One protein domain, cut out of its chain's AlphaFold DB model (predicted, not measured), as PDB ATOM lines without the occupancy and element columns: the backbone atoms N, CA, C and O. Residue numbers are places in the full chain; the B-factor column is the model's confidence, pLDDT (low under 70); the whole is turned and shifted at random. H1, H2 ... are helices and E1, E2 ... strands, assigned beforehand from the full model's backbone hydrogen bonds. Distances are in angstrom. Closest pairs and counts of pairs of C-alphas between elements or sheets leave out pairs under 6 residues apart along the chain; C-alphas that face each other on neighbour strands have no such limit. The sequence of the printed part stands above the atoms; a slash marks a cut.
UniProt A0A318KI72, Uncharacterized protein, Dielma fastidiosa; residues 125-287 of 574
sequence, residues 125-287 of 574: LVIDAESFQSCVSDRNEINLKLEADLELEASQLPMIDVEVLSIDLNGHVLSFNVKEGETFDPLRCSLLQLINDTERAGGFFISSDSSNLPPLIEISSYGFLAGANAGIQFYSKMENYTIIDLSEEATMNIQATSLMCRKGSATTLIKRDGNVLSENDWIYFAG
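This is residues 125 to 287 of the 574 residues of an uncharacterized protein of Dielma fastidiosa (UniProt A0A318KI72). The chain is wound in stacked turns, a solenoid of parallel strands whose two sheets form facing walls, with H1 at one end of the stack and H2 at the other. One wall is the row E2, E4, E6, E8, E11; the other, E1, E3, E5, E7, E9, E10 and E12, is branched and twisted, and its strands E3, E5 and E7 bend round a corner. The 163 printed residues include two named helices and twelve named strands, in the order H1, E1 to E12, H2; the class is mostly strand. The whole is compact and rounded, with a radius of gyration of the C-alphas of 14.4 A and spans of 39 by 38 by 30 A.

H1, residues 129 to 135, only grazes both sheets; its closest C-alphas to E2, residues 150 to 153, are Ala 129 and Leu 152, 6.4 A apart. E1, residues 141 to 146, is parallel to E3, residues 161 to 168, with N 144 and O 166 at 2.8 A. On the other side of E3 is E5, residues 187 to 196, with N 165 and O 191 at 2.9 A. E5 is parallel to E7, residues 217 to 227, with N 224 and O 192 at 2.8 A. On the other side of E7 the pairing is staggered: E9, residues 244 to 246, is beside residues 217 to 219, with N 245 and O 217 at 2.9 A, and E10, residues 251 to 255, is beside residues 222 to 226, with N 253 and O 223 at 2.9 A. E12, residues 270 to 272, pairs with E9, with N 271 and O 244 at 2.9 A. In the other sheet E2 and E11, residues 257 to 261, are edge strands; E4, residues 173 to 178, E6, residues 202 to 208, and E8, residues 232 to 236, are inner. Pairs within hydrogen-bond range there are N 152 and O 175, N 176 and O 205, and N 204 and O 233, each 2.8 A, and N 234 and O 258, 2.9 A. The sheets form a sandwich, two sheets face to face, the facing parts 10.1 A centre to centre. H2, residues 279 to 285, is on the branched sheet; Asn 253 of E10 and Phe 285 have the closest C-alphas, 5.3 A apart. In H1 and H2 every O i to N i+4 pair is within hydrogen-bond range.

H1 begins at C-alpha 129, (34.360, -5.820, -28.274), and H2 ends at C-alpha 285, (44.361, 14.506, -49.013). E6 is 19.8 A long, E5 19.6 A and E7 19.0 A.

The farthest C-alphas, Glu 130 and Asn 280, are 40.6 A apart. The printed part has no cut and no long link. Mean pLDDT of the printed part is 75.1; residues under 70 include 226 to 235, 252 to 267 and 277 to 287.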
ATOM      1  N   LEU A 125      45.667  -2.965 -25.886       89.31
ATOM      2  CA  LEU A 125      45.479  -4.079 -26.812       89.31
ATOM      3  C   LEU A 125      43.999  -4.463 -26.870       89.31
ATOM      4  O   LEU A 125      43.379  -4.712 -25.835       89.31
ATOM      5  N   VAL A 126      43.460  -4.531 -28.082       90.00
ATOM      6  CA  VAL A 126      42.061  -4.849 -28.365       90.00
ATOM      7  C   VAL A 126      41.993  -6.201 -29.071       90.00
ATOM      8  O   VAL A 126      42.535  -6.371 -30.162       90.00
ATOM      9  N   ILE A 127      41.315  -7.156 -28.436       91.06
ATOM     10  CA  ILE A 127      41.139  -8.541 -28.913       91.06
ATOM     11  C   ILE A 127      39.675  -8.881 -29.231       91.06
ATOM     12  O   ILE A 127      39.404  -9.885 -29.883       91.06
ATOM     13  N   ASP A 128      38.733  -8.072 -28.744       88.38
ATOM     14  CA  ASP A 128      37.285  -8.264 -28.840       88.38
ATOM     15  C   ASP A 128      36.531  -6.952 -28.510       88.38
ATOM     16  O   ASP A 128      37.129  -5.907 -28.235       88.38
ATOM     17  N   ALA A 129      35.196  -6.992 -28.537       87.50
ATOM     18  CA  ALA A 129      34.360  -5.820 -28.274       87.50
ATOM     19  C   ALA A 129      34.394  -5.347 -26.806       87.50
ATOM     20  O   ALA A 129      34.294  -4.147 -26.544       87.50
ATOM     21  N   GLU A 130      34.567  -6.262 -25.845       87.88
ATOM     22  CA  GLU A 130      34.633  -5.925 -24.416       87.88
ATOM     23  C   GLU A 130      35.952  -5.208 -24.080       87.88
ATOM     24  O   GLU A 130      35.961  -4.192 -23.378       87.88
ATOM     25  N   SER A 131      37.070  -5.683 -24.636       88.62
ATOM     26  CA  SER A 131      38.376  -5.026 -24.537       88.62
ATOM     27  C   SER A 131      38.396  -3.679 -25.256       88.62
ATOM     28  O   SER A 131      38.923  -2.727 -24.682       88.62
ATOM     29  N   PHE A 132      37.746  -3.538 -26.420       88.50
ATOM     30  CA  PHE A 132      37.562  -2.229 -27.062       88.50
ATOM     31  C   PHE A 132      36.865  -1.239 -26.119       88.50
ATOM     32  O   PHE A 132      37.429  -0.186 -25.824       88.50
ATOM     33  N   GLN A 133      35.689  -1.595 -25.581       87.25
ATOM     34  CA  GLN A 133      34.934  -0.740 -24.651       87.25
ATOM     35  C   GLN A 133      35.729  -0.382 -23.386       87.25
ATOM     36  O   GLN A 133      35.671   0.754 -22.917       87.25
ATOM     37  N   SER A 134      36.500  -1.330 -22.851       84.94
ATOM     38  CA  SER A 134      37.399  -1.100 -21.715       84.94
ATOM     39  C   SER A 134      38.509  -0.094 -22.056       84.94
ATOM     40  O   SER A 134      38.751   0.852 -21.302       84.94
ATOM     41  N   CYS A 135      39.150  -0.244 -23.220       86.12
ATOM     42  CA  CYS A 135      40.259   0.600 -23.661       86.12
ATOM     43  C   CYS A 135      39.879   2.068 -23.907       86.12
ATOM     44  O   CYS A 135      40.713   2.948 -23.697       86.12
ATOM     45  N   VAL A 136      38.639   2.334 -24.326       83.56
ATOM     46  CA  VAL A 136      38.142   3.685 -24.651       83.56
ATOM     47  C   VAL A 136      37.444   4.399 -23.480       83.56
ATOM     48  O   VAL A 136      36.872   5.470 -23.665       83.56
ATOM     49  N   SER A 137      37.456   3.821 -22.273       74.69
ATOM     50  CA  SER A 137      36.755   4.382 -21.107       74.69
ATOM     51  C   SER A 137      37.513   5.545 -20.436       74.69
ATOM     52  O   SER A 137      38.621   5.350 -19.943       74.69
ATOM     53  N   ASP A 138      36.894   6.739 -20.414       61.03
ATOM     54  CA  ASP A 138      37.319   7.984 -19.730       61.03
ATOM     55  C   ASP A 138      38.844   8.263 -19.735       61.03
ATOM     56  O   ASP A 138      39.515   8.212 -18.700       61.03
ATOM     57  N   ARG A 139      39.405   8.610 -20.906       67.44
ATOM     58  CA  ARG A 139      40.801   9.074 -21.061       67.44
ATOM     59  C   ARG A 139      40.893  10.276 -21.993       67.44
ATOM     60  O   ARG A 139      40.203  10.310 -23.001       67.44
ATOM     61  N   ASN A 140      41.812  11.203 -21.716       70.38
ATOM     62  CA  ASN A 140      42.108  12.319 -22.628       70.38
ATOM     63  C   ASN A 140      42.855  11.869 -23.899       70.38
ATOM     64  O   ASN A 140      42.726  12.508 -24.940       70.38
ATOM     65  N   GLU A 141      43.628  10.783 -23.814       75.56
ATOM     66  CA  GLU A 141      44.313  10.158 -24.948       75.56
ATOM     67  C   GLU A 141      43.955   8.667 -25.002       75.56
ATOM     68  O   GLU A 141      44.123   7.926 -24.026       75.56
ATOM     69  N   ILE A 142      43.457   8.221 -26.154       82.38
ATOM     70  CA  ILE A 142      43.134   6.826 -26.454       82.38
ATOM     71  C   ILE A 142      44.139   6.334 -27.495       82.38
ATOM     72  O   ILE A 142      44.224   6.887 -28.586       82.38
ATOM     73  N   ASN A 143      44.871   5.268 -27.172       80.25
ATOM     74  CA  ASN A 143      45.791   4.601 -28.091       80.25
ATOM     75  C   ASN A 143      45.437   3.113 -28.132       80.25
ATOM     76  O   ASN A 143      45.681   2.397 -27.162       80.25
ATOM     77  N   LEU A 144      44.834   2.661 -29.228       85.38
ATOM     78  CA  LEU A 144      44.407   1.281 -29.447       85.38
ATOM     79  C   LEU A 144      45.390   0.560 -30.369       85.38
ATOM     80  O   LEU A 144      45.906   1.159 -31.310       85.38
ATOM     81  N   LYS A 145      45.582  -0.739 -30.146       85.88
ATOM     82  CA  LYS A 145      46.197  -1.651 -31.115       85.88
ATOM     83  C   LYS A 145      45.346  -2.908 -31.234       85.88
ATOM     84  O   LYS A 145      45.037  -3.528 -30.217       85.88
ATOM     85  N   LEU A 146      44.960  -3.266 -32.455       87.00
ATOM     86  CA  LEU A 146      44.198  -4.485 -32.721       87.00
ATOM     87  C   LEU A 146      45.110  -5.717 -32.685       87.00
ATOM     88  O   LEU A 146      46.222  -5.704 -33.203       87.00
ATOM     89  N   GLU A 147      44.613  -6.803 -32.109       91.38
ATOM     90  CA  GLU A 147      45.249  -8.133 -32.107       91.38
ATOM     91  C   GLU A 147      44.319  -9.201 -32.734       91.38
ATOM     92  O   GLU A 147      44.641 -10.391 -32.768       91.38
ATOM     93  N   ALA A 148      43.142  -8.781 -33.208       83.62
ATOM     94  CA  ALA A 148      42.153  -9.589 -33.913       83.62
ATOM     95  C   ALA A 148      41.265  -8.699 -34.801       83.62
ATOM     96  O   ALA A 148      41.151  -7.494 -34.569       83.62
ATOM     97  N   ASP A 149      40.598  -9.309 -35.783       86.19
ATOM     98  CA  ASP A 149      39.529  -8.643 -36.531       86.19
ATOM     99  C   ASP A 149      38.319  -8.425 -35.612       86.19
ATOM    100  O   ASP A 149      37.912  -9.328 -34.876       86.19
ATOM    101  N   LEU A 150      37.742  -7.226 -35.659       89.44
ATOM    102  CA  LEU A 150      36.727  -6.765 -34.723       89.44
ATOM    103  C   LEU A 150      35.508  -6.188 -35.449       89.44
ATOM    104  O   LEU A 150      35.630  -5.368 -36.356       89.44
ATOM    105  N   GLU A 151      34.320  -6.582 -34.998       90.44
ATOM    106  CA  GLU A 151      33.029  -6.077 -35.462       90.44
ATOM    107  C   GLU A 151      32.269  -5.482 -34.264       90.44
ATOM    108  O   GLU A 151      32.052  -6.156 -33.256       90.44
ATOM    109  N   LEU A 152      31.911  -4.200 -34.356       89.56
ATOM    110  CA  LEU A 152      31.251  -3.414 -33.312       89.56
ATOM    111  C   LEU A 152      29.921  -2.872 -33.824       89.56
ATOM    112  O   LEU A 152      29.825  -2.406 -34.954       89.56
ATOM    113  N   GLU A 153      28.900  -2.850 -32.977       88.06
ATOM    114  CA  GLU A 153      27.669  -2.107 -33.259       88.06
ATOM    115  C   GLU A 153      27.881  -0.641 -32.855       88.06
ATOM    116  O   GLU A 153      28.330  -0.367 -31.742       88.06
ATOM    117  N   ALA A 154      27.546   0.329 -33.708       83.62
ATOM    118  CA  ALA A 154      27.749   1.745 -33.388       83.62
ATOM    119  C   ALA A 154      26.902   2.205 -32.188       83.62
ATOM    120  O   ALA A 154      27.339   3.047 -31.412       83.62
ATOM    121  N   SER A 155      25.742   1.583 -31.949       81.00
ATOM    122  CA  SER A 155      24.941   1.769 -30.727       81.00
ATOM    123  C   SER A 155      25.605   1.256 -29.436       81.00
ATOM    124  O   SER A 155      25.097   1.513 -28.346       81.00
ATOM    125  N   GLN A 156      26.730   0.539 -29.539       79.75
ATOM    126  CA  GLN A 156      27.559   0.077 -28.420       79.75
ATOM    127  C   GLN A 156      28.842   0.907 -28.241       79.75
ATOM    128  O   GLN A 156      29.640   0.599 -27.350       79.75
ATOM    129  N   LEU A 157      29.052   1.945 -29.060       81.75
ATOM    130  CA  LEU A 157      30.116   2.918 -28.840       81.75
ATOM    131  C   LEU A 157      29.803   3.752 -27.588       81.75
ATOM    132  O   LEU A 157      28.705   4.303 -27.481       81.75
ATOM    133  N   PRO A 158      30.737   3.869 -26.629       79.75
ATOM    134  CA  PRO A 158      30.608   4.856 -25.572       79.75
ATOM    135  C   PRO A 158      30.831   6.262 -26.140       79.75
ATOM    136  O   PRO A 158      31.492   6.438 -27.163       79.75
ATOM    137  N   MET A 159      30.309   7.273 -25.444       83.38
ATOM    138  CA  MET A 159      30.601   8.671 -25.755       83.38
ATOM    139  C   MET A 159      32.109   8.917 -25.604       83.38
ATOM    140  O   MET A 159      32.649   8.800 -24.504       83.38
ATOM    141  N   ILE A 160      32.771   9.255 -26.709       85.56
ATOM    142  CA  ILE A 160      34.213   9.500 -26.795       85.56
ATOM    143  C   ILE A 160      34.406  10.940 -27.267       85.56
ATOM    144  O   ILE A 160      33.935  11.301 -28.344       85.56
ATOM    145  N   ASP A 161      35.069  11.752 -26.444       89.44
ATOM    146  CA  ASP A 161      35.428  13.148 -26.722       89.44
ATOM    147  C   ASP A 161      36.821  13.407 -26.132       89.44
ATOM    148  O   ASP A 161      36.973  13.574 -24.919       89.44
ATOM    149  N   VAL A 162      37.852  13.284 -26.975       83.69
ATOM    150  CA  VAL A 162      39.255  13.124 -26.545       83.69
ATOM    151  C   VAL A 162      40.220  14.053 -27.283       83.69
ATOM    152  O   VAL A 162      39.947  14.544 -28.379       83.69
ATOM    153  N   GLU A 163      41.395  14.305 -26.708       76.81
ATOM    154  CA  GLU A 163      42.432  15.092 -27.383       76.81
ATOM    155  C   GLU A 163      43.077  14.269 -28.507       76.81
ATOM    156  O   GLU A 163      43.172  14.744 -29.640       76.81
ATOM    157  N   VAL A 164      43.415  13.005 -28.227       77.25
ATOM    158  CA  VAL A 164      44.019  12.067 -29.187       77.25
ATOM    159  C   VAL A 164      43.224  10.766 -29.252       77.25
ATOM    160  O   VAL A 164      42.990  10.128 -28.226       77.25
ATOM    161  N   LEU A 165      42.874  10.342 -30.468       83.62
ATOM    162  CA  LEU A 165      42.403   8.997 -30.789       83.62
ATOM    163  C   LEU A 165      43.374   8.364 -31.793       83.62
ATOM    164  O   LEU A 165      43.388   8.734 -32.964       83.62
ATOM    165  N   SER A 166      44.182   7.413 -31.335       83.75
ATOM    166  CA  SER A 166      45.112   6.636 -32.157       83.75
ATOM    167  C   SER A 166      44.669   5.177 -32.228       83.75
ATOM    168  O   SER A 166      44.329   4.578 -31.207       83.75
ATOM    169  N   ILE A 167      44.644   4.608 -33.433       85.81
ATOM    170  CA  ILE A 167      44.230   3.231 -33.713       85.81
ATOM    171  C   ILE A 167      45.272   2.595 -34.637       85.81
ATOM    172  O   ILE A 167      45.335   2.919 -35.823       85.81
ATOM    173  N   ASP A 168      46.066   1.669 -34.102       82.31
ATOM    174  CA  ASP A 168      46.902   0.757 -34.882       82.31
ATOM    175  C   ASP A 168      46.082  -0.471 -35.291       82.31
ATOM    176  O   ASP A 168      45.707  -1.301 -34.459       82.31
ATOM    177  N   LEU A 169      45.798  -0.575 -36.589       80.25
ATOM    178  CA  LEU A 169      45.088  -1.701 -37.178       80.25
ATOM    179  C   LEU A 169      45.930  -2.979 -37.179       80.25
ATOM    180  O   LEU A 169      45.344  -4.053 -37.205       80.25
ATOM    181  N   ASN A 170      47.267  -2.898 -37.139       79.81
ATOM    182  CA  ASN A 170      48.159  -4.055 -36.986       79.81
ATOM    183  C   ASN A 170      47.868  -5.234 -37.956       79.81
ATOM    184  O   ASN A 170      47.990  -6.401 -37.590       79.81
ATOM    185  N   GLY A 171      47.444  -4.941 -39.190       68.50
ATOM    186  CA  GLY A 171      47.065  -5.946 -40.192       68.50
ATOM    187  C   GLY A 171      45.682  -6.591 -40.005       68.50
ATOM    188  O   GLY A 171      45.417  -7.618 -40.632       68.50
ATOM    189  N   HIS A 172      44.825  -6.013 -39.158       82.31
ATOM    190  CA  HIS A 172      43.464  -6.464 -38.845       82.31
ATOM    191  C   HIS A 172      42.374  -5.528 -39.383       82.31
ATOM    192  O   HIS A 172      42.626  -4.390 -39.792       82.31
ATOM    193  N   VAL A 173      41.132  -6.016 -39.364       83.19
ATOM    194  CA  VAL A 173      39.931  -5.275 -39.771       83.19
ATOM    195  C   VAL A 173      39.131  -4.801 -38.557       83.19
ATOM    196  O   VAL A 173      38.695  -5.612 -37.749       83.19
ATOM    197  N   LEU A 174      38.837  -3.502 -38.484       89.75
ATOM    198  CA  LEU A 174      37.846  -2.909 -37.584       89.75
ATOM    199  C   LEU A 174      36.585  -2.538 -38.372       89.75
ATOM    200  O   LEU A 174      36.642  -1.712 -39.278       89.75
ATOM    201  N   SER A 175      35.449  -3.146 -38.037       89.88
ATOM    202  CA  SER A 175      34.154  -2.926 -38.693       89.88
ATOM    203  C   SER A 175      33.122  -2.341 -37.732       89.88
ATOM    204  O   SER A 175      32.926  -2.867 -36.641       89.88
ATOM    205  N   PHE A 176      32.404  -1.308 -38.170       89.56
ATOM    206  CA  PHE A 176      31.264  -0.727 -37.461       89.56
ATOM    207  C   PHE A 176      29.950  -1.043 -38.179       89.56
ATOM    208  O   PHE A 176      29.769  -0.679 -39.336       89.56
ATOM    209  N   ASN A 177      29.007  -1.680 -37.498       88.62
ATOM    210  CA  ASN A 177      27.653  -1.912 -37.988       88.62
ATOM    211  C   ASN A 177      26.712  -0.832 -37.452       88.62
ATOM    212  O   ASN A 177      26.734  -0.502 -36.268       88.62
ATOM    213  N   VAL A 178      25.878  -0.274 -38.329       85.56
ATOM    214  CA  VAL A 178      24.953   0.816 -38.006       85.56
ATOM    215  C   VAL A 178      23.580   0.481 -38.573       85.56
ATOM    216  O   VAL A 178      23.323   0.666 -39.766       85.56
ATOM    217  N   LYS A 179      22.696  -0.046 -37.723       78.81
ATOM    218  CA  LYS A 179      21.379  -0.519 -38.166       78.81
ATOM    219  C   LYS A 179      20.420   0.632 -38.449       78.81
ATOM    220  O   LYS A 179      20.514   1.712 -37.865       78.81
ATOM    221  N   GLU A 180      19.450   0.370 -39.319       68.06
ATOM    222  CA  GLU A 180      18.382   1.316 -39.636       68.06
ATOM    223  C   GLU A 180      17.642   1.787 -38.364       68.06
ATOM    224  O   GLU A 180      17.066   0.994 -37.619       68.06
ATOM    225  N   GLY A 181      17.656   3.101 -38.119       67.62
ATOM    226  CA  GLY A 181      16.986   3.727 -36.976       67.62
ATOM    227  C   GLY A 181      17.773   3.739 -35.659       67.62
ATOM    228  O   GLY A 181      17.264   4.291 -34.683       67.62
ATOM    229  N   GLU A 182      18.992   3.189 -35.606       74.69
ATOM    230  CA  GLU A 182      19.885   3.381 -34.457       74.69
ATOM    231  C   GLU A 182      20.496   4.796 -34.454       74.69
ATOM    232  O   GLU A 182      20.820   5.368 -35.495       74.69
ATOM    233  N   THR A 183      20.665   5.360 -33.258       74.81
ATOM    234  CA  THR A 183      21.379   6.621 -33.016       74.81
ATOM    235  C   THR A 183      22.560   6.356 -32.096       74.81
ATOM    236  O   THR A 183      22.387   5.709 -31.063       74.81
ATOM    237  N   PHE A 184      23.719   6.905 -32.435       85.62
ATOM    238  CA  PHE A 184      24.951   6.860 -31.651       85.62
ATOM    239  C   PHE A 184      25.572   8.265 -31.644       85.62
ATOM    240  O   PHE A 184      25.253   9.090 -32.505       85.62
ATOM    241  N   ASP A 185      26.437   8.537 -30.670       86.75
ATOM    242  CA  ASP A 185      27.227   9.767 -30.629       86.75
ATOM    243  C   ASP A 185      28.525   9.577 -31.444       86.75
ATOM    244  O   ASP A 185      29.169   8.532 -31.304       86.75
ATOM    245  N   PRO A 186      28.933  10.546 -32.288       89.38
ATOM    246  CA  PRO A 186      30.196  10.477 -33.018       89.38
ATOM    247  C   PRO A 186      31.410  10.357 -32.095       89.38
ATOM    248  O   PRO A 186      31.456  10.959 -31.021       89.38
ATOM    249  N   LEU A 187      32.436   9.650 -32.566       91.12
ATOM    250  CA  LEU A 187      33.757   9.618 -31.949       91.12
ATOM    251  C   LEU A 187      34.425  10.985 -32.149       91.12
ATOM    252  O   LEU A 187      34.921  11.290 -33.235       91.12
ATOM    253  N   ARG A 188      34.422  11.829 -31.117       92.19
ATOM    254  CA  ARG A 188      35.030  13.161 -31.162       92.19
ATOM    255  C   ARG A 188      36.496  13.095 -30.782       92.19
ATOM    256  O   ARG A 188      36.860  12.556 -29.736       92.19
ATOM    257  N   CYS A 189      37.342  13.674 -31.623       87.06
ATOM    258  CA  CYS A 189      38.756  13.826 -31.318       87.06
ATOM    259  C   CYS A 189      39.320  15.146 -31.851       87.06
ATOM    260  O   CYS A 189      38.866  15.678 -32.866       87.06
ATOM    261  N   SER A 190      40.340  15.684 -31.181       76.06
ATOM    262  CA  SER A 190      41.117  16.786 -31.764       76.06
ATOM    263  C   SER A 190      42.125  16.266 -32.784       76.06
ATOM    264  O   SER A 190      42.248  16.834 -33.872       76.06
ATOM    265  N   LEU A 191      42.782  15.151 -32.462       75.19
ATOM    266  CA  LEU A 191      43.734  14.467 -33.321       75.19
ATOM    267  C   LEU A 191      43.324  13.003 -33.544       75.19
ATOM    268  O   LEU A 191      43.277  12.226 -32.591       75.19
ATOM    269  N   LEU A 192      43.077  12.624 -34.801       83.56
ATOM    270  CA  LEU A 192      42.895  11.233 -35.227       83.56
ATOM    271  C   LEU A 192      44.196  10.688 -35.821       83.56
ATOM    272  O   LEU A 192      44.786  11.303 -36.711       83.56
ATOM    273  N   GLN A 193      44.581   9.488 -35.405       75.50
ATOM    274  CA  GLN A 193      45.573   8.648 -36.066       75.50
ATOM    275  C   GLN A 193      44.957   7.281 -36.358       75.50
ATOM    276  O   GLN A 193      44.528   6.580 -35.447       75.50
ATOM    277  N   LEU A 194      44.944   6.882 -37.625       80.81
ATOM    278  CA  LEU A 194      44.640   5.522 -38.051       80.81
ATOM    279  C   LEU A 194      45.876   4.988 -38.768       80.81
ATOM    280  O   LEU A 194      46.213   5.456 -39.856       80.81
ATOM    281  N   ILE A 195      46.578   4.052 -38.141       70.81
ATOM    282  CA  ILE A 195      47.851   3.535 -38.642       70.81
ATOM    283  C   ILE A 195      47.779   2.034 -38.902       70.81
ATOM    284  O   ILE A 195      46.967   1.323 -38.318       70.81
ATOM    285  N   ASN A 196      48.629   1.552 -39.801       68.12
ATOM    286  CA  ASN A 196      48.835   0.129 -40.030       68.12
ATOM    287  C   ASN A 196      50.300  -0.122 -40.405       68.12
ATOM    288  O   ASN A 196      50.660  -0.064 -41.579       68.12
ATOM    289  N   ASP A 197      51.141  -0.389 -39.407       63.41
ATOM    290  CA  ASP A 197      52.589  -0.579 -39.588       63.41
ATOM    291  C   ASP A 197      52.945  -2.069 -39.778       63.41
ATOM    292  O   ASP A 197      53.767  -2.638 -39.058       63.41
ATOM    293  N   THR A 198      52.251  -2.747 -40.703       57.59
ATOM    294  CA  THR A 198      52.461  -4.176 -40.989       57.59
ATOM    295  C   THR A 198      52.441  -4.486 -42.484       57.59
ATOM    296  O   THR A 198      51.911  -3.726 -43.294       57.59
ATOM    297  N   GLU A 199      52.997  -5.643 -42.850       53.47
ATOM    298  CA  GLU A 199      52.990  -6.170 -44.224       53.47
ATOM    299  C   GLU A 199      51.570  -6.514 -44.721       53.47
ATOM    300  O   GLU A 199      51.344  -6.577 -45.923       53.47
ATOM    301  N   ARG A 200      50.581  -6.666 -43.824       53.38
ATOM    302  CA  ARG A 200      49.179  -6.938 -44.182       53.38
ATOM    303  C   ARG A 200      48.362  -5.658 -44.243       53.38
ATOM    304  O   ARG A 200      48.531  -4.774 -43.412       53.38
ATOM    305  N   ALA A 201      47.412  -5.579 -45.170       54.44
ATOM    306  CA  ALA A 201      46.486  -4.450 -45.249       54.44
ATOM    307  C   ALA A 201      45.520  -4.436 -44.049       54.44
ATOM    308  O   ALA A 201      44.800  -5.406 -43.822       54.44
ATOM    309  N   GLY A 202      45.474  -3.323 -43.316       57.19
ATOM    310  CA  GLY A 202      44.472  -3.082 -42.276       57.19
ATOM    311  C   GLY A 202      43.145  -2.610 -42.876       57.19
ATOM    312  O   GLY A 202      43.132  -1.910 -43.890       57.19
ATOM    313  N   GLY A 203      42.023  -2.963 -42.249       72.19
ATOM    314  CA  GLY A 203      40.683  -2.531 -42.662       72.19
ATOM    315  C   GLY A 203      40.021  -1.611 -41.638       72.19
ATOM    316  O   GLY A 203      40.059  -1.886 -40.444       72.19
ATOM    317  N   PHE A 204      39.368  -0.548 -42.100       83.31
ATOM    318  CA  PHE A 204      38.483   0.296 -41.297       83.31
ATOM    319  C   PHE A 204      37.160   0.483 -42.041       83.31
ATOM    320  O   PHE A 204      37.053   1.255 -42.999       83.31
ATOM    321  N   PHE A 205      36.159  -0.301 -41.657       83.62
ATOM    322  CA  PHE A 205      34.928  -0.485 -42.413       83.62
ATOM    323  C   PHE A 205      33.710   0.006 -41.632       83.62
ATOM    324  O   PHE A 205      33.649  -0.085 -40.408       83.62
ATOM    325  N   ILE A 206      32.691   0.457 -42.355       85.12
ATOM    326  CA  ILE A 206      31.355   0.701 -41.819       85.12
ATOM    327  C   ILE A 206      30.305  -0.002 -42.677       85.12
ATOM    328  O   ILE A 206      30.417  -0.073 -43.898       85.12
ATOM    329  N   SER A 207      29.263  -0.524 -42.048       84.69
ATOM    330  CA  SER A 207      28.096  -1.107 -42.697       84.69
ATOM    331  C   SER A 207      26.868  -0.385 -42.174       84.69
ATOM    332  O   SER A 207      26.409  -0.672 -41.073       84.69
ATOM    333  N   SER A 208      26.353   0.570 -42.950       79.31
ATOM    334  CA  SER A 208      25.141   1.306 -42.596       79.31
ATOM    335  C   SER A 208      24.065   1.186 -43.663       79.31
ATOM    336  O   SER A 208      24.320   1.457 -44.838       79.31
ATOM    337  N   ASP A 209      22.856   0.847 -43.225       73.44
ATOM    338  CA  ASP A 209      21.662   0.778 -44.071       73.44
ATOM    339  C   ASP A 209      21.055   2.173 -44.360       73.44
ATOM    340  O   ASP A 209      20.055   2.281 -45.067       73.44
ATOM    341  N   SER A 210      21.644   3.259 -43.832       72.44
ATOM    342  CA  SER A 210      21.165   4.636 -44.014       72.44
ATOM    343  C   SER A 210      22.306   5.640 -44.199       72.44
ATOM    344  O   SER A 210      23.239   5.713 -43.405       72.44
ATOM    345  N   SER A 211      22.186   6.500 -45.209       69.31
ATOM    346  CA  SER A 211      23.081   7.645 -45.433       69.31
ATOM    347  C   SER A 211      22.724   8.892 -44.604       69.31
ATOM    348  O   SER A 211      23.487   9.855 -44.592       69.31
ATOM    349  N   ASN A 212      21.580   8.891 -43.907       75.50
ATOM    350  CA  ASN A 212      21.050  10.027 -43.137       75.50
ATOM    351  C   ASN A 212      21.329   9.885 -41.630       75.50
ATOM    352  O   ASN A 212      20.427  10.023 -40.802       75.50
ATOM    353  N   LEU A 213      22.571   9.563 -41.285       82.00
ATOM    354  CA  LEU A 213      23.046   9.363 -39.916       82.00
ATOM    355  C   LEU A 213      24.174  10.361 -39.599       82.00
ATOM    356  O   LEU A 213      24.752  10.923 -40.536       82.00
ATOM    357  N   PRO A 214      24.468  10.640 -38.313       86.44
ATOM    358  CA  PRO A 214      25.627  11.454 -37.954       86.44
ATOM    359  C   PRO A 214      26.932  10.786 -38.433       86.44
ATOM    360  O   PRO A 214      26.934   9.578 -38.676       86.44
ATOM    361  N   PRO A 215      28.036  11.538 -38.592       90.06
ATOM    362  CA  PRO A 215      29.324  10.951 -38.952       90.06
ATOM    363  C   PRO A 215      29.817   9.981 -37.870       90.06
ATOM    364  O   PRO A 215      29.478  10.127 -36.697       90.06
ATOM    365  N   LEU A 216      30.638   8.990 -38.241       90.38
ATOM    366  CA  LEU A 216      31.226   8.081 -37.244       90.38
ATOM    367  C   LEU A 216      32.275   8.798 -36.382       90.38
ATOM    368  O   LEU A 216      32.356   8.545 -35.184       90.38
ATOM    369  N   ILE A 217      33.077   9.674 -36.993       92.44
ATOM    370  CA  ILE A 217      34.180  10.402 -36.360       92.44
ATOM    371  C   ILE A 217      34.055  11.893 -36.694       92.44
ATOM    372  O   ILE A 217      33.887  12.257 -37.858       92.44
ATOM    373  N   GLU A 218      34.196  12.753 -35.687       94.19
ATOM    374  CA  GLU A 218      34.309  14.209 -35.842       94.19
ATOM    375  C   GLU A 218      35.728  14.644 -35.429       94.19
ATOM    376  O   GLU A 218      36.167  14.350 -34.312       94.19
ATOM    377  N   ILE A 219      36.454  15.328 -36.324       89.31
ATOM    378  CA  ILE A 219      37.853  15.745 -36.104       89.31
ATOM    379  C   ILE A 219      37.935  17.268 -36.000       89.31
ATOM    380  O   ILE A 219      37.629  17.982 -36.957       89.31
ATOM    381  N   SER A 220      38.396  17.778 -34.853       86.38
ATOM    382  CA  SER A 220      38.441  19.226 -34.601       86.38
ATOM    383  C   SER A 220      39.710  19.928 -35.099       86.38
ATOM    384  O   SER A 220      39.647  21.133 -35.330       86.38
ATOM    385  N   SER A 221      40.844  19.221 -35.250       72.50
ATOM    386  CA  SER A 221      42.146  19.837 -35.582       72.50
ATOM    387  C   SER A 221      42.973  19.085 -36.637       72.50
ATOM    388  O   SER A 221      43.373  19.690 -37.635       72.50
ATOM    389  N   TYR A 222      43.271  17.792 -36.441       69.06
ATOM    390  CA  TYR A 222      44.157  17.041 -37.343       69.06
ATOM    391  C   TYR A 222      43.760  15.571 -37.526       69.06
ATOM    392  O   TYR A 222      43.565  14.852 -36.552       69.06
ATOM    393  N   GLY A 223      43.700  15.099 -38.771       67.25
ATOM    394  CA  GLY A 223      43.522  13.684 -39.105       67.25
ATOM    395  C   GLY A 223      44.726  13.103 -39.846       67.25
ATOM    396  O   GLY A 223      45.238  13.710 -40.785       67.25
ATOM    397  N   PHE A 224      45.156  11.902 -39.466       69.12
ATOM    398  CA  PHE A 224      46.246  11.184 -40.121       69.12
ATOM    399  C   PHE A 224      45.864   9.729 -40.376       69.12
ATOM    400  O   PHE A 224      45.608   8.991 -39.426       69.12
ATOM    401  N   LEU A 225      45.843   9.314 -41.643       72.38
ATOM    402  CA  LEU A 225      45.697   7.908 -42.031       72.38
ATOM    403  C   LEU A 225      47.007   7.456 -42.690       72.38
ATOM    404  O   LEU A 225      47.439   8.101 -43.646       72.38
ATOM    405  N   ALA A 226      47.646   6.391 -42.202       59.06
ATOM    406  CA  ALA A 226      48.926   5.925 -42.745       59.06
ATOM    407  C   ALA A 226      49.123   4.408 -42.636       59.06
ATOM    408  O   ALA A 226      49.293   3.865 -41.545       59.06
ATOM    409  N   GLY A 227      49.165   3.729 -43.781       54.44
ATOM    410  CA  GLY A 227      49.631   2.346 -43.861       54.44
ATOM    411  C   GLY A 227      51.101   2.231 -44.275       54.44
ATOM    412  O   GLY A 227      51.649   3.124 -44.921       54.44
ATOM    413  N   ALA A 228      51.711   1.091 -43.953       50.34
ATOM    414  CA  ALA A 228      52.897   0.569 -44.630       50.34
ATOM    415  C   ALA A 228      52.546   0.100 -46.067       50.34
ATOM    416  O   ALA A 228      51.488   0.443 -46.592       50.34
ATOM    417  N   ASN A 229      53.407  -0.687 -46.725       47.38
ATOM    418  CA  ASN A 229      53.282  -1.041 -48.153       47.38
ATOM    419  C   ASN A 229      51.901  -1.586 -48.578       47.38
ATOM    420  O   ASN A 229      51.414  -1.237 -49.655       47.38
ATOM    421  N   ALA A 230      51.252  -2.408 -47.744       41.84
ATOM    422  CA  ALA A 230      49.921  -2.960 -48.024       41.84
ATOM    423  C   ALA A 230      48.757  -1.996 -47.717       41.84
ATOM    424  O   ALA A 230      47.623  -2.229 -48.140       41.84
ATOM    425  N   GLY A 231      49.041  -0.891 -47.028       54.06
ATOM    426  CA  GLY A 231      48.129   0.227 -46.851       54.06
ATOM    427  C   GLY A 231      47.001   0.021 -45.839       54.06
ATOM    428  O   GLY A 231      47.034  -0.872 -44.988       54.06
ATOM    429  N   ILE A 232      45.993   0.890 -45.932       54.59
ATOM    430  CA  ILE A 232      44.731   0.819 -45.183       54.59
ATOM    431  C   ILE A 232      43.560   0.820 -46.169       54.59
ATOM    432  O   ILE A 232      43.517   1.626 -47.098       54.59
ATOM    433  N   GLN A 233      42.579  -0.052 -45.958       63.75
ATOM    434  CA  GLN A 233      41.311  -0.050 -46.686       63.75
ATOM    435  C   GLN A 233      40.233   0.635 -45.844       63.75
ATOM    436  O   GLN A 233      39.899   0.159 -44.764       63.75
ATOM    437  N   PHE A 234      39.666   1.734 -46.335       66.56
ATOM    438  CA  PHE A 234      38.692   2.549 -45.608       66.56
ATOM    439  C   PHE A 234      37.367   2.572 -46.381       66.56
ATOM    440  O   PHE A 234      37.309   3.107 -47.489       66.56
ATOM    441  N   TYR A 235      36.318   1.925 -45.857       68.12
ATOM    442  CA  TYR A 235      35.191   1.462 -46.686       68.12
ATOM    443  C   TYR A 235      33.803   1.628 -46.052       68.12
ATOM    444  O   TYR A 235      33.614   1.272 -44.895       68.12
ATOM    445  N   SER A 236      32.799   2.046 -46.840       70.88
ATOM    446  CA  SER A 236      31.375   1.867 -46.488       70.88
ATOM    447  C   SER A 236      30.682   0.785 -47.337       70.88
ATOM    448  O   SER A 236      30.643   0.865 -48.569       70.88
ATOM    449  N   LYS A 237      30.120  -0.224 -46.656       67.25
ATOM    450  CA  LYS A 237      29.734  -1.559 -47.159       67.25
ATOM    451  C   LYS A 237      28.299  -1.699 -47.678       67.25
ATOM    452  O   LYS A 237      28.011  -2.671 -48.380       67.25
ATOM    453  N   MET A 238      27.400  -0.773 -47.356       65.75
ATOM    454  CA  MET A 238      25.979  -0.859 -47.733       65.75
ATOM    455  C   MET A 238      25.533   0.400 -48.478       65.75
ATOM    456  O   MET A 238      25.364   0.340 -49.697       65.75
ATOM    457  N   GLU A 239      25.417   1.530 -47.775       69.69
ATOM    458  CA  GLU A 239      25.061   2.832 -48.351       69.69
ATOM    459  C   GLU A 239      26.200   3.860 -48.305       69.69
ATOM    460  O   GLU A 239      27.253   3.661 -47.691       69.69
ATOM    461  N   ASN A 240      25.982   4.985 -48.988       68.25
ATOM    462  CA  ASN A 240      26.916   6.103 -49.035       68.25
ATOM    463  C   ASN A 240      26.898   6.910 -47.726       68.25
ATOM    464  O   ASN A 240      26.107   7.841 -47.569       68.25
ATOM    465  N   TYR A 241      27.757   6.531 -46.785       82.44
ATOM    466  CA  TYR A 241      27.789   7.044 -45.417       82.44
ATOM    467  C   TYR A 241      29.049   7.893 -45.170       82.44
ATOM    468  O   TYR A 241      30.141   7.537 -45.615       82.44
ATOM    469  N   THR A 242      28.916   9.008 -44.446       87.38
ATOM    470  CA  THR A 242      30.053   9.868 -44.070       87.38
ATOM    471  C   THR A 242      30.731   9.327 -42.822       87.38
ATOM    472  O   THR A 242      30.167   9.372 -41.737       87.38
ATOM    473  N   ILE A 243      31.953   8.822 -42.966       88.94
ATOM    474  CA  ILE A 243      32.710   8.224 -41.865       88.94
ATOM    475  C   ILE A 243      33.397   9.307 -41.033       88.94
ATOM    476  O   ILE A 243      33.311   9.263 -39.812       88.94
ATOM    477  N   ILE A 244      34.028  10.286 -41.682       89.88
ATOM    478  CA  ILE A 244      34.729  11.393 -41.021       89.88
ATOM    479  C   ILE A 244      34.076  12.717 -41.420       89.88
ATOM    480  O   ILE A 244      33.866  12.970 -42.606       89.88
ATOM    481  N   ASP A 245      33.815  13.583 -40.447       93.12
ATOM    482  CA  ASP A 245      33.544  15.000 -40.687       93.12
ATOM    483  C   ASP A 245      34.640  15.851 -40.030       93.12
ATOM    484  O   ASP A 245      34.987  15.674 -38.859       93.12
ATOM    485  N   LEU A 246      35.243  16.732 -40.824       89.56
ATOM    486  CA  LEU A 246      36.292  17.658 -40.414       89.56
ATOM    487  C   LEU A 246      35.654  18.990 -40.003       89.56
ATOM    488  O   LEU A 246      34.741  19.457 -40.679       89.56
ATOM    489  N   SER A 247      36.157  19.644 -38.957       88.62
ATOM    490  CA  SER A 247      35.813  21.053 -38.707       88.62
ATOM    491  C   SER A 247      36.379  21.978 -39.800       88.62
ATOM    492  O   SER A 247      37.323  21.611 -40.509       88.62
ATOM    493  N   GLU A 248      35.849  23.201 -39.903       84.88
ATOM    494  CA  GLU A 248      36.284  24.239 -40.858       84.88
ATOM    495  C   GLU A 248      37.815  24.416 -40.931       84.88
ATOM    496  O   GLU A 248      38.385  24.530 -42.018       84.88
ATOM    497  N   GLU A 249      38.489  24.402 -39.775       79.44
ATOM    498  CA  GLU A 249      39.943  24.597 -39.651       79.44
ATOM    499  C   GLU A 249      40.742  23.277 -39.606       79.44
ATOM    500  O   GLU A 249      41.977  23.307 -39.626       79.44
ATOM    501  N   ALA A 250      40.079  22.114 -39.562       74.50
ATOM    502  CA  ALA A 250      40.759  20.829 -39.456       74.50
ATOM    503  C   ALA A 250      41.501  20.447 -40.746       74.50
ATOM    504  O   ALA A 250      40.996  20.528 -41.874       74.50
ATOM    505  N   THR A 251      42.726  19.965 -40.554       70.25
ATOM    506  CA  THR A 251      43.606  19.487 -41.625       70.25
ATOM    507  C   THR A 251      43.695  17.966 -41.603       70.25
ATOM    508  O   THR A 251      43.573  17.342 -40.552       70.25
ATOM    509  N   MET A 252      43.895  17.344 -42.762       68.50
ATOM    510  CA  MET A 252      43.996  15.890 -42.867       68.50
ATOM    511  C   MET A 252      45.093  15.495 -43.853       68.50
ATOM    512  O   MET A 252      45.323  16.189 -44.843       68.50
ATOM    513  N   ASN A 253      45.782  14.395 -43.567       61.84
ATOM    514  CA  ASN A 253      46.821  13.818 -44.413       61.84
ATOM    515  C   ASN A 253      46.579  12.306 -44.527       61.84
ATOM    516  O   ASN A 253      46.343  11.637 -43.517       61.84
ATOM    517  N   ILE A 254      46.583  11.786 -45.755       64.81
ATOM    518  CA  ILE A 254      46.259  10.392 -46.057       64.81
ATOM    519  C   ILE A 254      47.424   9.789 -46.847       64.81
ATOM    520  O   ILE A 254      47.793  10.274 -47.913       64.81
ATOM    521  N   GLN A 255      48.013   8.721 -46.316       57.03
ATOM    522  CA  GLN A 255      49.167   8.027 -46.884       57.03
ATOM    523  C   GLN A 255      48.842   6.540 -47.014       57.03
ATOM    524  O   GLN A 255      48.275   5.938 -46.101       57.03
ATOM    525  N   ALA A 256      49.158   5.958 -48.175       55.00
ATOM    526  CA  ALA A 256      48.924   4.543 -48.484       55.00
ATOM    527  C   ALA A 256      47.525   4.029 -48.059       55.00
ATOM    528  O   ALA A 256      47.388   2.939 -47.515       55.00
ATOM    529  N   THR A 257      46.468   4.822 -48.259       53.72
ATOM    530  CA  THR A 257      45.106   4.478 -47.820       53.72
ATOM    531  C   THR A 257      44.128   4.573 -48.987       53.72
ATOM    532  O   THR A 257      44.116   5.563 -49.716       53.72
ATOM    533  N   SER A 258      43.286   3.553 -49.139       58.31
ATOM    534  CA  SER A 258      42.294   3.420 -50.207       58.31
ATOM    535  C   SER A 258      40.890   3.717 -49.682       58.31
ATOM    536  O   SER A 258      40.380   2.997 -48.823       58.31
ATOM    537  N   LEU A 259      40.249   4.756 -50.223       59.91
ATOM    538  CA  LEU A 259      38.917   5.224 -49.828       59.91
ATOM    539  C   LEU A 259      37.833   4.651 -50.752       59.91
ATOM    540  O   LEU A 259      37.781   4.954 -51.943       59.91
ATOM    541  N   MET A 260      36.942   3.826 -50.207       56.56
ATOM    542  CA  MET A 260      36.010   3.004 -50.979       56.56
ATOM    543  C   MET A 260      34.576   3.096 -50.439       56.56
ATOM    544  O   MET A 260      34.333   3.300 -49.255       56.56
ATOM    545  N   CYS A 261      33.574   2.908 -51.296       48.97
ATOM    546  CA  CYS A 261      32.187   2.751 -50.843       48.97
ATOM    547  C   CYS A 261      31.365   2.021 -51.897       48.97
ATOM    548  O   CYS A 261      31.460   2.375 -53.072       48.97
ATOM    549  N   ARG A 262      30.544   1.057 -51.473       52.62
ATOM    550  CA  ARG A 262      29.745   0.191 -52.352       52.62
ATOM    551  C   ARG A 262      28.727   0.935 -53.220       52.62
ATOM    552  O   ARG A 262      28.419   0.471 -54.312       52.62
ATOM    553  N   LYS A 263      28.191   2.060 -52.735       49.94
ATOM    554  CA  LYS A 263      27.186   2.892 -53.419       49.94
ATOM    555  C   LYS A 263      27.490   4.375 -53.200       49.94
ATOM    556  O   LYS A 263      28.011   4.739 -52.157       49.94
ATOM    557  N   GLY A 264      27.141   5.249 -54.142       53.03
ATOM    558  CA  GLY A 264      27.406   6.694 -54.027       53.03
ATOM    559  C   GLY A 264      28.862   7.061 -54.326       53.03
ATOM    560  O   GLY A 264      29.426   6.490 -55.253       53.03
ATOM    561  N   SER A 265      29.479   8.000 -53.595       58.97
ATOM    562  CA  SER A 265      30.804   8.562 -53.933       58.97
ATOM    563  C   SER A 265      31.812   8.517 -52.780       58.97
ATOM    564  O   SER A 265      31.496   8.870 -51.647       58.97
ATOM    565  N   ALA A 266      33.076   8.188 -53.087       63.50
ATOM    566  CA  ALA A 266      34.182   8.234 -52.119       63.50
ATOM    567  C   ALA A 266      34.344   9.641 -51.537       63.50
ATOM    568  O   ALA A 266      34.652   9.792 -50.357       63.50
ATOM    569  N   THR A 267      34.036  10.659 -52.349       65.44
ATOM    570  CA  THR A 267      34.114  12.071 -51.973       65.44
ATOM    571  C   THR A 267      33.188  12.474 -50.824       65.44
ATOM    572  O   THR A 267      33.284  13.597 -50.342       65.44
ATOM    573  N   THR A 268      32.293  11.584 -50.377       73.44
ATOM    574  CA  THR A 268      31.394  11.822 -49.238       73.44
ATOM    575  C   THR A 268      31.697  10.973 -48.001       73.44
ATOM    576  O   THR A 268      31.007  11.135 -46.994       73.44
ATOM    577  N   LEU A 269      32.709  10.096 -48.057       76.62
ATOM    578  CA  LEU A 269      33.225   9.352 -46.896       76.62
ATOM    579  C   LEU A 269      33.894  10.282 -45.879       76.62
ATOM    580  O   LEU A 269      33.852  10.009 -44.683       76.62
ATOM    581  N   ILE A 270      34.500  11.359 -46.378       83.81
ATOM    582  CA  ILE A 270      35.078  12.449 -45.596       83.81
ATOM    583  C   ILE A 270      34.368  13.733 -46.031       83.81
ATOM    584  O   ILE A 270      34.133  13.942 -47.226       83.81
ATOM    585  N   LYS A 271      33.990  14.571 -45.072       88.88
ATOM    586  CA  LYS A 271      33.349  15.874 -45.286       88.88
ATOM    587  C   LYS A 271      34.044  16.961 -44.463       88.88
ATOM    588  O   LYS A 271      34.921  16.652 -43.660       88.88
ATOM    589  N   ARG A 272      33.689  18.224 -44.714       86.88
ATOM    590  CA  ARG A 272      34.050  19.374 -43.873       86.88
ATOM    591  C   ARG A 272      32.789  20.156 -43.508       86.88
ATOM    592  O   ARG A 272      32.068  20.613 -44.400       86.88
ATOM    593  N   ASP A 273      32.505  20.264 -42.215       88.25
ATOM    594  CA  ASP A 273      31.284  20.830 -41.626       88.25
ATOM    595  C   ASP A 273      29.994  20.313 -42.300       88.25
ATOM    596  O   ASP A 273      29.101  21.079 -42.677       88.25
ATOM    597  N   GLY A 274      29.920  19.003 -42.547       86.00
ATOM    598  CA  GLY A 274      28.800  18.343 -43.218       86.00
ATOM    599  C   GLY A 274      28.726  18.565 -44.736       86.00
ATOM    600  O   GLY A 274      27.824  18.026 -45.389       86.00
ATOM    601  N   ASN A 275      29.672  19.301 -45.328       86.62
ATOM    602  CA  ASN A 275      29.756  19.561 -46.765       86.62
ATOM    603  C   ASN A 275      30.754  18.623 -47.452       86.62
ATOM    604  O   ASN A 275      31.772  18.229 -46.886       86.62
ATOM    605  N   VAL A 276      30.483  18.288 -48.714       80.38
ATOM    606  CA  VAL A 276      31.455  17.586 -49.564       80.38
ATOM    607  C   VAL A 276      32.664  18.497 -49.778       80.38
ATOM    608  O   VAL A 276      32.501  19.665 -50.131       80.38
ATOM    609  N   LEU A 277      33.862  17.960 -49.547       68.94
ATOM    610  CA  LEU A 277      35.130  18.673 -49.716       68.94
ATOM    611  C   LEU A 277      35.320  19.149 -51.162       68.94
ATOM    612  O   LEU A 277      34.790  18.547 -52.101       68.94
ATOM    613  N   SER A 278      36.119  20.204 -51.351       66.62
ATOM    614  CA  SER A 278      36.488  20.625 -52.700       66.62
ATOM    615  C   SER A 278      37.369  19.574 -53.379       66.62
ATOM    616  O   SER A 278      38.031  18.765 -52.728       66.62
ATOM    617  N   GLU A 279      37.410  19.599 -54.707       52.62
ATOM    618  CA  GLU A 279      38.286  18.717 -55.481       52.62
ATOM    619  C   GLU A 279      39.766  18.902 -55.098       52.62
ATOM    620  O   GLU A 279      40.484  17.927 -54.903       52.62
ATOM    621  N   ASN A 280      40.192  20.149 -54.872       56.03
ATOM    622  CA  ASN A 280      41.548  20.476 -54.425       56.03
ATOM    623  C   ASN A 280      41.868  19.899 -53.036       56.03
ATOM    624  O   ASN A 280      42.983  19.426 -52.826       56.03
ATOM    625  N   ASP A 281      40.912  19.917 -52.097       59.88
ATOM    626  CA  ASP A 281      41.077  19.261 -50.790       59.88
ATOM    627  C   ASP A 281      41.236  17.745 -50.963       59.88
ATOM    628  O   ASP A 281      42.109  17.141 -50.347       59.88
ATOM    629  N   TRP A 282      40.432  17.130 -51.838       61.03
ATOM    630  CA  TRP A 282      40.500  15.695 -52.122       61.03
ATOM    631  C   TRP A 282      41.829  15.264 -52.750       61.03
ATOM    632  O   TRP A 282      42.416  14.264 -52.331       61.03
ATOM    633  N   ILE A 283      42.325  16.043 -53.711       51.09
ATOM    634  CA  ILE A 283      43.637  15.865 -54.343       51.09
ATOM    635  C   ILE A 283      44.759  15.998 -53.303       51.09
ATOM    636  O   ILE A 283      45.662  15.158 -53.255       51.09
ATOM    637  N   TYR A 284      44.682  17.024 -52.447       52.03
ATOM    638  CA  TYR A 284      45.645  17.264 -51.373       52.03
ATOM    639  C   TYR A 284      45.654  16.123 -50.347       52.03
ATOM    640  O   TYR A 284      46.726  15.659 -49.960       52.03
ATOM    641  N   PHE A 285      44.479  15.625 -49.947       56.31
ATOM    642  CA  PHE A 285      44.361  14.506 -49.013       56.31
ATOM    643  C   PHE A 285      44.982  13.234 -49.572       56.31
ATOM    644  O   PHE A 285      45.804  12.636 -48.888       56.31
ATOM    645  N   ALA A 286      44.669  12.857 -50.812       45.91
ATOM    646  CA  ALA A 286      45.215  11.655 -51.444       45.91
ATOM    647  C   ALA A 286      46.706  11.766 -51.852       45.91
ATOM    648  O   ALA A 286      47.242  10.851 -52.478       45.91
ATOM    649  N   GLY A 287      47.389  12.863 -51.498       40.50
ATOM    650  CA  GLY A 287      48.833  13.023 -51.692       40.50
ATOM    651  C   GLY A 287      49.263  13.199 -53.150       40.50
ATOM    652  O   GLY A 287      50.433  12.982 -53.472       40.50
TER     653      GLY A 287